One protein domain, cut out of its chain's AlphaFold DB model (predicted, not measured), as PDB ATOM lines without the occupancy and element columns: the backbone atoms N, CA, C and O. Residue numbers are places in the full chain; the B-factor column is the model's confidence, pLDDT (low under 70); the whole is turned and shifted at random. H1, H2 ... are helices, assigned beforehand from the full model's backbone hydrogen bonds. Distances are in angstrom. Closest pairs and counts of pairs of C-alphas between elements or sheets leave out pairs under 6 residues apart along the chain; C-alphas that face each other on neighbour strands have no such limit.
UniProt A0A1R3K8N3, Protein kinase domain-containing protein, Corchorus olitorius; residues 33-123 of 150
ATOM      1  N   SER A  33       1.226  16.986  84.211       88.50
ATOM      2  CA  SER A  33       1.546  15.840  83.346       88.50
ATOM      3  C   SER A  33       2.833  16.042  82.525       88.50
ATOM      4  O   SER A  33       3.548  15.086  82.216       88.50
ATOM      5  N   ARG A  34       3.213  17.299  82.249       91.31
ATOM      6  CA  ARG A  34       4.456  17.673  81.545       91.31
ATOM      7  C   ARG A  34       5.747  17.261  82.270       91.31
ATOM      8  O   ARG A  34       6.833  17.352  81.691       91.31
ATOM      9  N   VAL A  35       5.678  16.770  83.509       91.88
ATOM     10  CA  VAL A  35       6.814  16.099  84.173       91.88
ATOM     11  C   VAL A  35       7.227  14.798  83.491       91.88
ATOM     12  O   VAL A  35       8.412  14.447  83.492       91.88
ATOM     13  N   ASP A  36       6.272  14.085  82.900       93.25
ATOM     14  CA  ASP A  36       6.537  12.828  82.205       93.25
ATOM     15  C   ASP A  36       7.109  13.106  80.810       93.25
ATOM     16  O   ASP A  36       8.002  12.392  80.361       93.25
ATOM     17  N   ILE A  37       6.725  14.233  80.194       95.94
ATOM     18  CA  ILE A  37       7.338  14.753  78.961       95.94
ATOM     19  C   ILE A  37       8.831  15.028  79.152       95.94
ATOM     20  O   ILE A  37       9.649  14.596  78.341       95.94
ATOM     21  N   TYR A  38       9.213  15.663  80.263       95.81
ATOM     22  CA  TYR A  38      10.627  15.871  80.584       95.81
ATOM     23  C   TYR A  38      11.375  14.541  80.732       95.81
ATOM     24  O   TYR A  38      12.450  14.357  80.161       95.81
ATOM     25  N   SER A  39      10.785  13.593  81.469       95.50
ATOM     26  CA  SER A  39      11.372  12.265  81.688       95.50
ATOM     27  C   SER A  39      11.590  11.528  80.359       95.50
ATOM     28  O   SER A  39      12.662  10.964  80.134       95.50
ATOM     29  N   ALA A  40      10.613  11.603  79.448       95.94
ATOM     30  CA  ALA A  40      10.702  11.048  78.101       95.94
ATOM     31  C   ALA A  40      11.795  11.724  77.255       95.94
ATOM     32  O   ALA A  40      12.499  11.033  76.526       95.94
ATOM     33  N   GLY A  41      12.003  13.039  77.386       96.62
ATOM     34  CA  GLY A  41      13.102  13.744  76.717       96.62
ATOM     35  C   GLY A  41      14.488  13.279  77.171       96.62
ATOM     36  O   GLY A  41      15.377  13.075  76.343       96.62
ATOM     37  N   VAL A  42      14.674  13.060  78.480       96.31
ATOM     38  CA  VAL A  42      15.943  12.546  79.029       96.31
ATOM     39  C   VAL A  42      16.191  11.124  78.529       96.31
ATOM     40  O   VAL A  42      17.304  10.804  78.109       96.31
ATOM     41  N   LEU A  43      15.147  10.290  78.527       95.12
ATOM     42  CA  LEU A  43      15.210   8.927  78.007       95.12
ATOM     43  C   LEU A  43      15.517   8.905  76.503       95.12
ATOM     44  O   LEU A  43      16.371   8.138  76.070       95.12
ATOM     45  N   LEU A  44      14.874   9.766  75.711       95.38
ATOM     46  CA  LEU A  44      15.128   9.873  74.276       95.38
ATOM     47  C   LEU A  44      16.590  10.229  74.000       95.38
ATOM     48  O   LEU A  44      17.222   9.580  73.171       95.38
ATOM     49  N   PHE A  45      17.149  11.208  74.719       96.06
ATOM     50  CA  PHE A  45      18.571  11.535  74.608       96.06
ATOM     51  C   PHE A  45      19.461  10.318  74.899       96.06
ATOM     52  O   PHE A  45      20.393  10.045  74.147       96.06
ATOM     53  N   GLU A  46      19.168   9.567  75.961       94.25
ATOM     54  CA  GLU A  46      19.930   8.372  76.332       94.25
ATOM     55  C   GLU A  46      19.829   7.243  75.295       94.25
ATOM     56  O   GLU A  46      20.820   6.555  75.054       94.25
ATOM     57  N   LEU A  47      18.678   7.082  74.636       93.38
ATOM     58  CA  LEU A  47      18.502   6.109  73.553       93.38
ATOM     59  C   LEU A  47      19.351   6.449  72.322       93.38
ATOM     60  O   LEU A  47      19.857   5.551  71.651       93.38
ATOM     61  N   VAL A  48      19.501   7.739  72.013       93.19
ATOM     62  CA  VAL A  48      20.145   8.193  70.771       93.19
ATOM     63  C   VAL A  48      21.610   8.607  70.952       93.19
ATOM     64  O   VAL A  48      22.322   8.773  69.958       93.19
ATOM     65  N   TYR A  49      22.076   8.749  72.197       94.88
ATOM     66  CA  TYR A  49      23.460   9.061  72.551       94.88
ATOM     67  C   TYR A  49      24.071   7.947  73.424       94.88
ATOM     68  O   TYR A  49      23.845   7.915  74.637       94.88
ATOM     69  N   PRO A  50      24.865   7.028  72.841       91.12
ATOM     70  CA  PRO A  50      25.387   5.873  73.562       91.12
ATOM     71  C   PRO A  50      26.392   6.287  74.644       91.12
ATOM     72  O   PRO A  50      27.348   7.013  74.382       91.12
ATOM     73  N   MET A  51      26.214   5.757  75.856       90.75
ATOM     74  CA  MET A  51      27.091   5.992  77.008       90.75
ATOM     75  C   MET A  51      27.575   4.645  77.538       90.75
ATOM     76  O   MET A  51      26.774   3.754  77.813       90.75
ATOM     77  N   LYS A  52      28.893   4.466  77.663       88.44
ATOM     78  CA  LYS A  52      29.480   3.141  77.942       88.44
ATOM     79  C   LYS A  52      29.604   2.842  79.428       88.44
ATOM     80  O   LYS A  52      29.730   1.687  79.822       88.44
ATOM     81  N   THR A  53      29.625   3.885  80.254       90.50
ATOM     82  CA  THR A  53      29.859   3.760  81.695       90.50
ATOM     83  C   THR A  53      28.826   4.541  82.494       90.50
ATOM     84  O   THR A  53      28.319   5.577  82.064       90.50
ATOM     85  N   TYR A  54      28.557   4.076  83.714       88.06
ATOM     86  CA  TYR A  54      27.657   4.762  84.642       88.06
ATOM     87  C   TYR A  54      28.108   6.199  84.965       88.06
ATOM     88  O   TYR A  54      27.288   7.112  85.088       88.06
ATOM     89  N   GLN A  55      29.421   6.415  85.090       88.06
ATOM     90  CA  GLN A  55      29.994   7.733  85.377       88.06
ATOM     91  C   GLN A  55      29.789   8.705  84.213       88.06
ATOM     92  O   GLN A  55      29.413   9.858  84.428       88.06
ATOM     93  N   GLU A  56      29.987   8.234  82.979       91.31
ATOM     94  CA  GLU A  56      29.705   9.012  81.775       91.31
ATOM     95  C   GLU A  56      28.226   9.389  81.708       91.31
ATOM     96  O   GLU A  56      27.913  10.570  81.573       91.31
ATOM     97  N   ARG A  57      27.335   8.413  81.913       92.50
ATOM     98  CA  ARG A  57      25.888   8.636  81.983       92.50
ATOM     99  C   ARG A  57      25.522   9.715  82.993       92.50
ATOM    100  O   ARG A  57      24.875  10.697  82.638       92.50
ATOM    101  N   SER A  58      26.001   9.590  84.230       90.00
ATOM    102  CA  SER A  58      25.717  10.562  85.295       90.00
ATOM    103  C   SER A  58      26.186  11.974  84.923       90.00
ATOM    104  O   SER A  58      25.462  12.950  85.126       90.00
ATOM    105  N   LYS A  59      27.378  12.098  84.325       91.69
ATOM    106  CA  LYS A  59      27.934  13.388  83.892       91.69
ATOM    107  C   LYS A  59      27.146  13.990  82.726       91.69
ATOM    108  O   LYS A  59      26.839  15.179  82.754       91.69
ATOM    109  N   LYS A  60      26.840  13.193  81.702       94.06
ATOM    110  CA  LYS A  60      26.173  13.641  80.473       94.06
ATOM    111  C   LYS A  60      24.721  14.024  80.743       94.06
ATOM    112  O   LYS A  60      24.336  15.132  80.388       94.06
ATOM    113  N   LEU A  61      23.965  13.195  81.467       94.25
ATOM    114  CA  LEU A  61      22.600  13.537  81.877       94.25
ATOM    115  C   LEU A  61      22.584  14.736  82.837       94.25
ATOM    116  O   LEU A  61      21.738  15.615  82.715       94.25
ATOM    117  N   GLY A  62      23.564  14.850  83.741       91.56
ATOM    118  CA  GLY A  62      23.703  16.026  84.603       91.56
ATOM    119  C   GLY A  62      23.941  17.339  83.841       91.56
ATOM    120  O   GLY A  62      23.456  18.386  84.267       91.56
ATOM    121  N   LEU A  63      24.667  17.296  82.717       93.62
ATOM    122  CA  LEU A  63      24.854  18.440  81.813       93.62
ATOM    123  C   LEU A  63      23.608  18.710  80.964       93.62
ATOM    124  O   LEU A  63      23.205  19.866  80.837       93.62
ATOM    125  N   LEU A  64      22.958  17.659  80.463       95.06
ATOM    126  CA  LEU A  64      21.713  17.751  79.701       95.06
ATOM    127  C   LEU A  64      20.627  18.485  80.496       95.06
ATOM    128  O   LEU A  64      19.983  19.390  79.980       95.06
ATOM    129  N   ARG A  65      20.488  18.172  81.791       91.62
ATOM    130  CA  ARG A  65      19.547  18.849  82.702       91.62
ATOM    131  C   ARG A  65      19.815  20.348  82.877       91.62
ATOM    132  O   ARG A  65      18.940  21.065  83.347       91.62
ATOM    133  N   LYS A  66      21.017  20.816  82.532       90.75
ATOM    134  CA  LYS A  66      21.407  22.236  82.505       90.75
ATOM    135  C   LYS A  66      21.283  22.843  81.100       90.75
ATOM    136  O   LYS A  66      21.816  23.922  80.865       90.75
ATOM    137  N   GLY A  67      20.650  22.139  80.160       91.56
ATOM    138  CA  GLY A  67      20.515  22.550  78.763       91.56
ATOM    139  C   GLY A  67      21.802  22.411  77.945       91.56
ATOM    140  O   GLY A  67      21.936  23.051  76.910       91.56
ATOM    141  N   THR A  68      22.787  21.631  78.407       94.88
ATOM    142  CA  THR A  68      24.068  21.468  77.702       94.88
ATOM    143  C   THR A  68      24.150  20.112  77.009       94.88
ATOM    144  O   THR A  68      24.225  19.075  77.670       94.88
ATOM    145  N   PHE A  69      24.221  20.130  75.679       95.00
ATOM    146  CA  PHE A  69      24.400  18.934  74.853       95.00
ATOM    147  C   PHE A  69      25.887  18.609  74.617       95.00
ATOM    148  O   PHE A  69      26.738  19.506  74.636       95.00
ATOM    149  N   PRO A  70      26.243  17.328  74.399       94.69
ATOM    150  CA  PRO A  70      27.585  16.947  73.967       94.69
ATOM    151  C   PRO A  70      27.956  17.592  72.624       94.69
ATOM    152  O   PRO A  70      27.125  17.684  71.728       94.69
ATOM    153  N   LYS A  71      29.224  17.990  72.452       92.38
ATOM    154  CA  LYS A  71      29.714  18.590  71.192       92.38
ATOM    155  C   LYS A  71      29.657  17.628  70.000       92.38
ATOM    156  O   LYS A  71      29.615  18.060  68.860       92.38
ATOM    157  N   ASP A  72      29.710  16.337  70.291       93.50
ATOM    158  CA  ASP A  72      29.657  15.207  69.369       93.50
ATOM    159  C   ASP A  72      28.227  14.678  69.155       93.50
ATOM    160  O   ASP A  72      28.040  13.609  68.577       93.50
ATOM    161  N   PHE A  73      27.203  15.392  69.635       94.06
ATOM    162  CA  PHE A  73      25.813  15.005  69.418       94.06
ATOM    163  C   PHE A  73      25.432  15.186  67.943       94.06
ATOM    164  O   PHE A  73      25.508  16.286  67.402       94.06
ATOM    165  N   LYS A  74      25.044  14.089  67.281       91.19
ATOM    166  CA  LYS A  74      24.845  14.046  65.822       91.19
ATOM    167  C   LYS A  74      23.487  14.555  65.329       91.19
ATOM    168  O   LYS A  74      23.318  14.723  64.127       91.19
ATOM    169  N   TYR A  75      22.525  14.753  66.225       91.50
ATOM    170  CA  TYR A  75      21.168  15.165  65.868       91.50
ATOM    171  C   TYR A  75      20.917  16.633  66.213       91.50
ATOM    172  O   TYR A  75      21.609  17.217  67.048       91.50
ATOM    173  N   ALA A  76      19.881  17.212  65.609       92.75
ATOM    174  CA  ALA A  76      19.376  18.513  66.016       92.75
ATOM    175  C   ALA A  76      18.893  18.485  67.482       92.75
ATOM    176  O   ALA A  76      18.355  17.488  67.966       92.75
ATOM    177  N   THR A  77      19.114  19.587  68.200       93.62
ATOM    178  CA  THR A  77      18.796  19.702  69.633       93.62
ATOM    179  C   THR A  77      17.475  20.408  69.900       93.62
ATOM    180  O   THR A  77      16.940  20.256  70.992       93.62
ATOM    181  N   LYS A  78      16.915  21.134  68.923       91.94
ATOM    182  CA  LYS A  78      15.752  22.024  69.100       91.94
ATOM    183  C   LYS A  78      14.548  21.324  69.737       91.94
ATOM    184  O   LYS A  78      13.961  21.842  70.687       91.94
ATOM    185  N   PHE A  79      14.215  20.121  69.267       94.38
ATOM    186  CA  PHE A  79      13.149  19.316  69.866       94.38
ATOM    187  C   PHE A  79      13.448  18.966  71.332       94.38
ATOM    188  O   PHE A  79      12.607  19.161  72.210       94.38
ATOM    189  N   LEU A  80      14.666  18.485  71.613       95.75
ATOM    190  CA  LEU A  80      15.085  18.116  72.967       95.75
ATOM    191  C   LEU A  80      15.135  19.333  73.895       95.75
ATOM    192  O   LEU A  80      14.724  19.218  75.041       95.75
ATOM    193  N   GLU A  81      15.575  20.496  73.419       94.88
ATOM    194  CA  GLU A  81      15.570  21.755  74.174       94.88
ATOM    195  C   GLU A  81      14.156  22.144  74.613       94.88
ATOM    196  O   GLU A  81      13.949  22.517  75.770       94.88
ATOM    197  N   LYS A  82      13.169  21.995  73.722       94.56
ATOM    198  CA  LYS A  82      11.764  22.278  74.026       94.56
ATOM    199  C   LYS A  82      11.191  21.283  75.045       94.56
ATOM    200  O   LYS A  82      10.621  21.691  76.057       94.56
ATOM    201  N   VAL A  83      11.374  19.981  74.815       95.25
ATOM    202  CA  VAL A  83      10.880  18.905  75.700       95.25
ATOM    203  C   VAL A  83      11.558  18.937  77.078       95.25
ATOM    204  O   VAL A  83      10.929  18.623  78.089       95.25
ATOM    205  N   LEU A  84      12.820  19.369  77.142       96.25
ATOM    206  CA  LEU A  84      13.615  19.482  78.368       96.25
ATOM    207  C   LEU A  84      13.597  20.888  78.981       96.25
ATOM    208  O   LEU A  84      14.444  21.193  79.828       96.25
ATOM    209  N   SER A  85      12.640  21.745  78.606       94.31
ATOM    210  CA  SER A  85      12.535  23.079  79.199       94.31
ATOM    211  C   SER A  85      12.409  23.004  80.724       94.31
ATOM    212  O   SER A  85      11.718  22.150  81.292       94.31
ATOM    213  N   SER A  86      13.080  23.929  81.411       90.94
ATOM    214  CA  SER A  86      13.009  24.025  82.873       90.94
ATOM    215  C   SER A  86      11.622  24.444  83.354       90.94
ATOM    216  O   SER A  86      11.199  24.044  84.435       90.94
ATOM    217  N   ASN A  87      10.908  25.220  82.542       89.69
ATOM    218  CA  ASN A  87       9.532  25.611  82.793       89.69
ATOM    219  C   ASN A  87       8.591  24.570  82.173       89.69
ATOM    220  O   ASN A  87       8.678  24.290  80.977       89.69
ATOM    221  N   SER A  88       7.699  23.989  82.981       90.38
ATOM    222  CA  SER A  88       6.787  22.936  82.527       90.38
ATOM    223  C   SER A  88       5.890  23.422  81.395       90.38
ATOM    224  O   SER A  88       5.743  22.703  80.419       90.38
ATOM    225  N   SER A  89       5.375  24.651  81.468       88.94
ATOM    226  CA  SER A  89       4.440  25.206  80.479       88.94
ATOM    227  C   SER A  89       5.048  25.441  79.096       88.94
ATOM    228  O   SER A  89       4.305  25.590  78.134       88.94
ATOM    229  N   ASP A  90       6.379  25.470  78.986       90.62
ATOM    230  CA  ASP A  90       7.057  25.598  77.694       90.62
ATOM    231  C   ASP A  90       7.220  24.245  76.994       90.62
ATOM    232  O   ASP A  90       7.601  24.214  75.821       90.62
ATOM    233  N   ARG A  91       6.967  23.134  77.699       93.12
ATOM    234  CA  ARG A  91       7.034  21.783  77.137       93.12
ATOM    235  C   ARG A  91       5.730  21.468  76.396       93.12
ATOM    236  O   ARG A  91       4.651  21.773  76.914       93.12
ATOM    237  N   PRO A  92       5.804  20.792  75.239       92.88
ATOM    238  CA  PRO A  92       4.616  20.363  74.521       92.88
ATOM    239  C   PRO A  92       3.846  19.307  75.313       92.88
ATOM    240  O   PRO A  92       4.414  18.564  76.115       92.88
ATOM    241  N   SER A  93       2.546  19.196  75.050       91.12
ATOM    242  CA  SER A  93       1.746  18.073  75.541       91.12
ATOM    243  C   SER A  93       2.126  16.765  74.834       91.12
ATOM    244  O   SER A  93       2.670  16.765  73.724       91.12
ATOM    245  N   ALA A  94       1.773  15.631  75.446       91.44
ATOM    246  CA  ALA A  94       1.921  14.319  74.813       91.44
ATOM    247  C   ALA A  94       1.176  14.249  73.469       91.44
ATOM    248  O   ALA A  94       1.697  13.703  72.500       91.44
ATOM    249  N   THR A  95      -0.008  14.864  73.391       90.75
ATOM    250  CA  THR A  95      -0.816  14.950  72.168       90.75
ATOM    251  C   THR A  95      -0.085  15.688  71.048       90.75
ATOM    252  O   THR A  95      -0.093  15.228  69.908       90.75
ATOM    253  N   ASN A  96       0.595  16.797  71.363       90.38
ATOM    254  CA  ASN A  96       1.371  17.545  70.373       90.38
ATOM    255  C   ASN A  96       2.563  16.720  69.865       90.38
ATOM    256  O   ASN A  96       2.794  16.669  68.660       90.38
ATOM    257  N   ILE A  97       3.275  16.016  70.753       91.62
ATOM    258  CA  ILE A  97       4.371  15.116  70.353       91.62
ATOM    259  C   ILE A  97       3.852  13.977  69.466       91.62
ATOM    260  O   ILE A  97       4.465  13.673  68.445       91.62
ATOM    261  N   LEU A  98       2.716  13.367  69.819       91.38
ATOM    262  CA  LEU A  98       2.114  12.293  69.027       91.38
ATOM    263  C   LEU A  98       1.737  12.768  67.618       91.38
ATOM    264  O   LEU A  98       1.966  12.051  66.649       91.38
ATOM    265  N   LYS A  99       1.210  13.990  67.490       89.88
ATOM    266  CA  LYS A  99       0.923  14.590  66.185       89.88
ATOM    267  C   LYS A  99       2.193  14.740  65.341       89.88
ATOM    268  O   LYS A  99       2.202  14.296  64.201       89.88
ATOM    269  N   LEU A 100       3.271  15.279  65.919       89.00
ATOM    270  CA  LEU A 100       4.559  15.415  65.226       89.00
ATOM    271  C   LEU A 100       5.118  14.066  64.756       89.00
ATOM    272  O   LEU A 100       5.660  13.974  63.658       89.00
ATOM    273  N   LEU A 101       4.969  13.016  65.569       89.19
ATOM    274  CA  LEU A 101       5.377  11.660  65.198       89.19
ATOM    275  C   LEU A 101       4.582  11.136  63.997       89.19
ATOM    276  O   LEU A 101       5.187  10.626  63.056       89.19
ATOM    277  N   ASN A 102       3.259  11.308  64.001       89.00
ATOM    278  CA  ASN A 102       2.401  10.888  62.892       89.00
ATOM    279  C   ASN A 102       2.715  11.668  61.603       89.00
ATOM    280  O   ASN A 102       2.769  11.079  60.526       89.00
ATOM    281  N   ASP A 103       2.965  12.976  61.706       86.88
ATOM    282  CA  ASP A 103       3.325  13.820  60.561       86.88
ATOM    283  C   ASP A 103       4.703  13.417  59.986       86.88
ATOM    284  O   ASP A 103       4.892  13.329  58.766       86.88
ATOM    285  N   ALA A 104       5.669  13.095  60.853       85.56
ATOM    286  CA  ALA A 104       6.977  12.579  60.446       85.56
ATOM    287  C   ALA A 104       6.878  11.192  59.786       85.56
ATOM    288  O   ALA A 104       7.559  10.933  58.795       85.56
ATOM    289  N   GLU A 105       6.016  10.310  60.295       86.00
ATOM    290  CA  GLU A 105       5.764   8.991  59.706       86.00
ATOM    291  C   GLU A 105       5.070   9.098  58.341       86.00
ATOM    292  O   GLU A 105       5.489   8.443  57.389       86.00
ATOM    293  N   ALA A 106       4.071   9.973  58.204       85.25
ATOM    294  CA  ALA A 106       3.341  10.177  56.952       85.25
ATOM    295  C   ALA A 106       4.235  10.694  55.811       85.25
ATOM    296  O   ALA A 106       3.979  10.417  54.639       85.25
ATOM    297  N   THR A 107       5.294  11.435  56.145       79.25
ATOM    298  CA  THR A 107       6.283  11.929  55.173       79.25
ATOM    299  C   THR A 107       7.429  10.949  54.919       79.25
ATOM    300  O   THR A 107       8.218  11.157  53.994       79.25
ATOM    301  N   ALA A 108       7.544   9.877  55.707       75.50
ATOM    302  CA  ALA A 108       8.583   8.872  55.549       75.50
ATOM    303  C   ALA A 108       8.219   7.887  54.429       75.50
ATOM    304  O   ALA A 108       7.304   7.073  54.555       75.50
ATOM    305  N   THR A 109       8.980   7.901  53.333       61.25
ATOM    306  CA  THR A 109       8.851   6.899  52.267       61.25
ATOM    307  C   THR A 109       9.312   5.533  52.790       61.25
ATOM    308  O   THR A 109      10.494   5.206  52.746       61.25
ATOM    309  N   GLY A 110       8.373   4.747  53.323       61.75
ATOM    310  CA  GLY A 110       8.613   3.407  53.860       61.75
ATOM    311  C   GLY A 110       9.237   3.410  55.254       61.75
ATOM    312  O   GLY A 110      10.402   3.065  55.376       61.75
ATOM    313  N   ALA A 111       8.468   3.803  56.281       69.75
ATOM    314  CA  ALA A 111       8.663   3.526  57.717       69.75
ATOM    315  C   ALA A 111      10.121   3.364  58.215       69.75
ATOM    316  O   ALA A 111      10.409   2.468  59.008       69.75
ATOM    317  N   ASN A 112      11.060   4.199  57.752       84.31
ATOM    318  CA  ASN A 112      12.453   4.141  58.180       84.31
ATOM    319  C   ASN A 112      12.566   4.854  59.536       84.31
ATOM    320  O   ASN A 112      12.435   6.084  59.576       84.31
ATOM    321  N   PRO A 113      12.850   4.134  60.639       84.25
ATOM    322  CA  PRO A 113      12.865   4.735  61.969       84.25
ATOM    323  C   PRO A 113      13.926   5.833  62.128       84.25
ATOM    324  O   PRO A 113      13.713   6.778  62.883       84.25
ATOM    325  N   GLU A 114      15.051   5.750  61.408       86.81
ATOM    326  CA  GLU A 114      16.110   6.764  61.477       86.81
ATOM    327  C   GLU A 114      15.677   8.078  60.815       86.81
ATOM    328  O   GLU A 114      15.942   9.158  61.349       86.81
ATOM    329  N   TYR A 115      14.940   7.998  59.703       86.25
ATOM    330  CA  TYR A 115      14.375   9.180  59.056       86.25
ATOM    331  C   TYR A 115      13.342   9.861  59.961       86.25
ATOM    332  O   TYR A 115      13.449  11.063  60.200       86.25
ATOM    333  N   ILE A 116      12.408   9.088  60.531       87.25
ATOM    334  CA  ILE A 116      11.387   9.600  61.462       87.25
ATOM    335  C   ILE A 116      12.054  10.291  62.655       87.25
ATOM    336  O   ILE A 116      11.699  11.418  62.997       87.25
ATOM    337  N   LEU A 117      13.071   9.657  63.249       88.69
ATOM    338  CA  LEU A 117      13.821  10.229  64.363       88.69
ATOM    339  C   LEU A 117      14.516  11.540  63.977       88.69
ATOM    340  O   LEU A 117      14.437  12.513  64.725       88.69
ATOM    341  N   SER A 118      15.182  11.586  62.819       88.69
ATOM    342  CA  SER A 118      15.848  12.807  62.352       88.69
ATOM    343  C   SER A 118      14.855  13.953  62.148       88.69
ATOM    344  O   SER A 118      15.092  15.055  62.638       88.69
ATOM    345  N   LYS A 119      13.697  13.679  61.533       89.00
ATOM    346  CA  LYS A 119      12.648  14.675  61.290       89.00
ATOM    347  C   LYS A 119      12.022  15.187  62.578       89.00
ATOM    348  O   LYS A 119      11.845  16.393  62.733       89.00
ATOM    349  N   LEU A 120      11.755  14.290  63.525       89.88
ATOM    350  CA  LEU A 120      11.277  14.673  64.847       89.88
ATOM    351  C   LEU A 120      12.274  15.610  65.542       89.88
ATOM    352  O   LEU A 120      11.889  16.665  66.033       89.88
ATOM    353  N   LEU A 121      13.561  15.251  65.556       91.06
ATOM    354  CA  LEU A 121      14.595  16.027  66.245       91.06
ATOM    355  C   LEU A 121      14.887  17.379  65.572       91.06
ATOM    356  O   LEU A 121      15.267  18.333  66.255       91.06
ATOM    357  N   GLU A 122      14.684  17.475  64.256       89.56
ATOM    358  CA  GLU A 122      14.784  18.713  63.470       89.56
ATOM    359  C   GLU A 122      13.610  19.677  63.689       89.56
ATOM    360  O   GLU A 122      13.741  20.859  63.366       89.56
ATOM    361  N   THR A 123      12.486  19.203  64.237       86.12
ATOM    362  CA  THR A 123      11.264  20.002  64.376       86.12
ATOM    363  C   THR A 123      11.492  21.223  65.266       86.12
ATOM    364  O   THR A 123      11.910  21.119  66.423       86.12
TER     365      THR A 123
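AT A GLANCE: This is residues 33 to 123 of the 150 residues of the protein "Protein kinase domain-containing protein" of Corchorus olitorius (UniProt A0A1R3K8N3). H1 and short H3 form the middle, H2 sits to one side, H4 and H5 to the other. The 91 printed residues include five named helices, H1 to H5 in order, and no named strand; the class is all helix. The whole is compact, with radius of gyration of the C-alphas 13.5 A and spans 39 by 29 by 18 A.

IN THESE COORDINATES: H1, residues 34 to 48, spans 21.3 A from C-alpha 34 at (4.456, 17.673, 81.545). H2 is residues 54 to 64, H3 78 to 83, H4 94 to 106. H5, residues 113 to 122, ends at (14.784, 18.713, 63.470).

HOW THE PARTS SIT: H1 touches H3, C-alphas 41 and 83 closest at 5.7 A. H3 touches H5, about perpendicular at 87 degrees, C-alphas 79 and 121 closest. H4 touches H5 with residues 100 to 105 alone, C-alphas 104 and 116 closest. H2 is close to H1 but not clearly touching. Every helix O i to N i+4 pair is within hydrogen-bond range.

THE WHOLE: The printed part has no cut. Residues 65 to 77 form a long link. Residues 109 to 111 have pLDDT under 70.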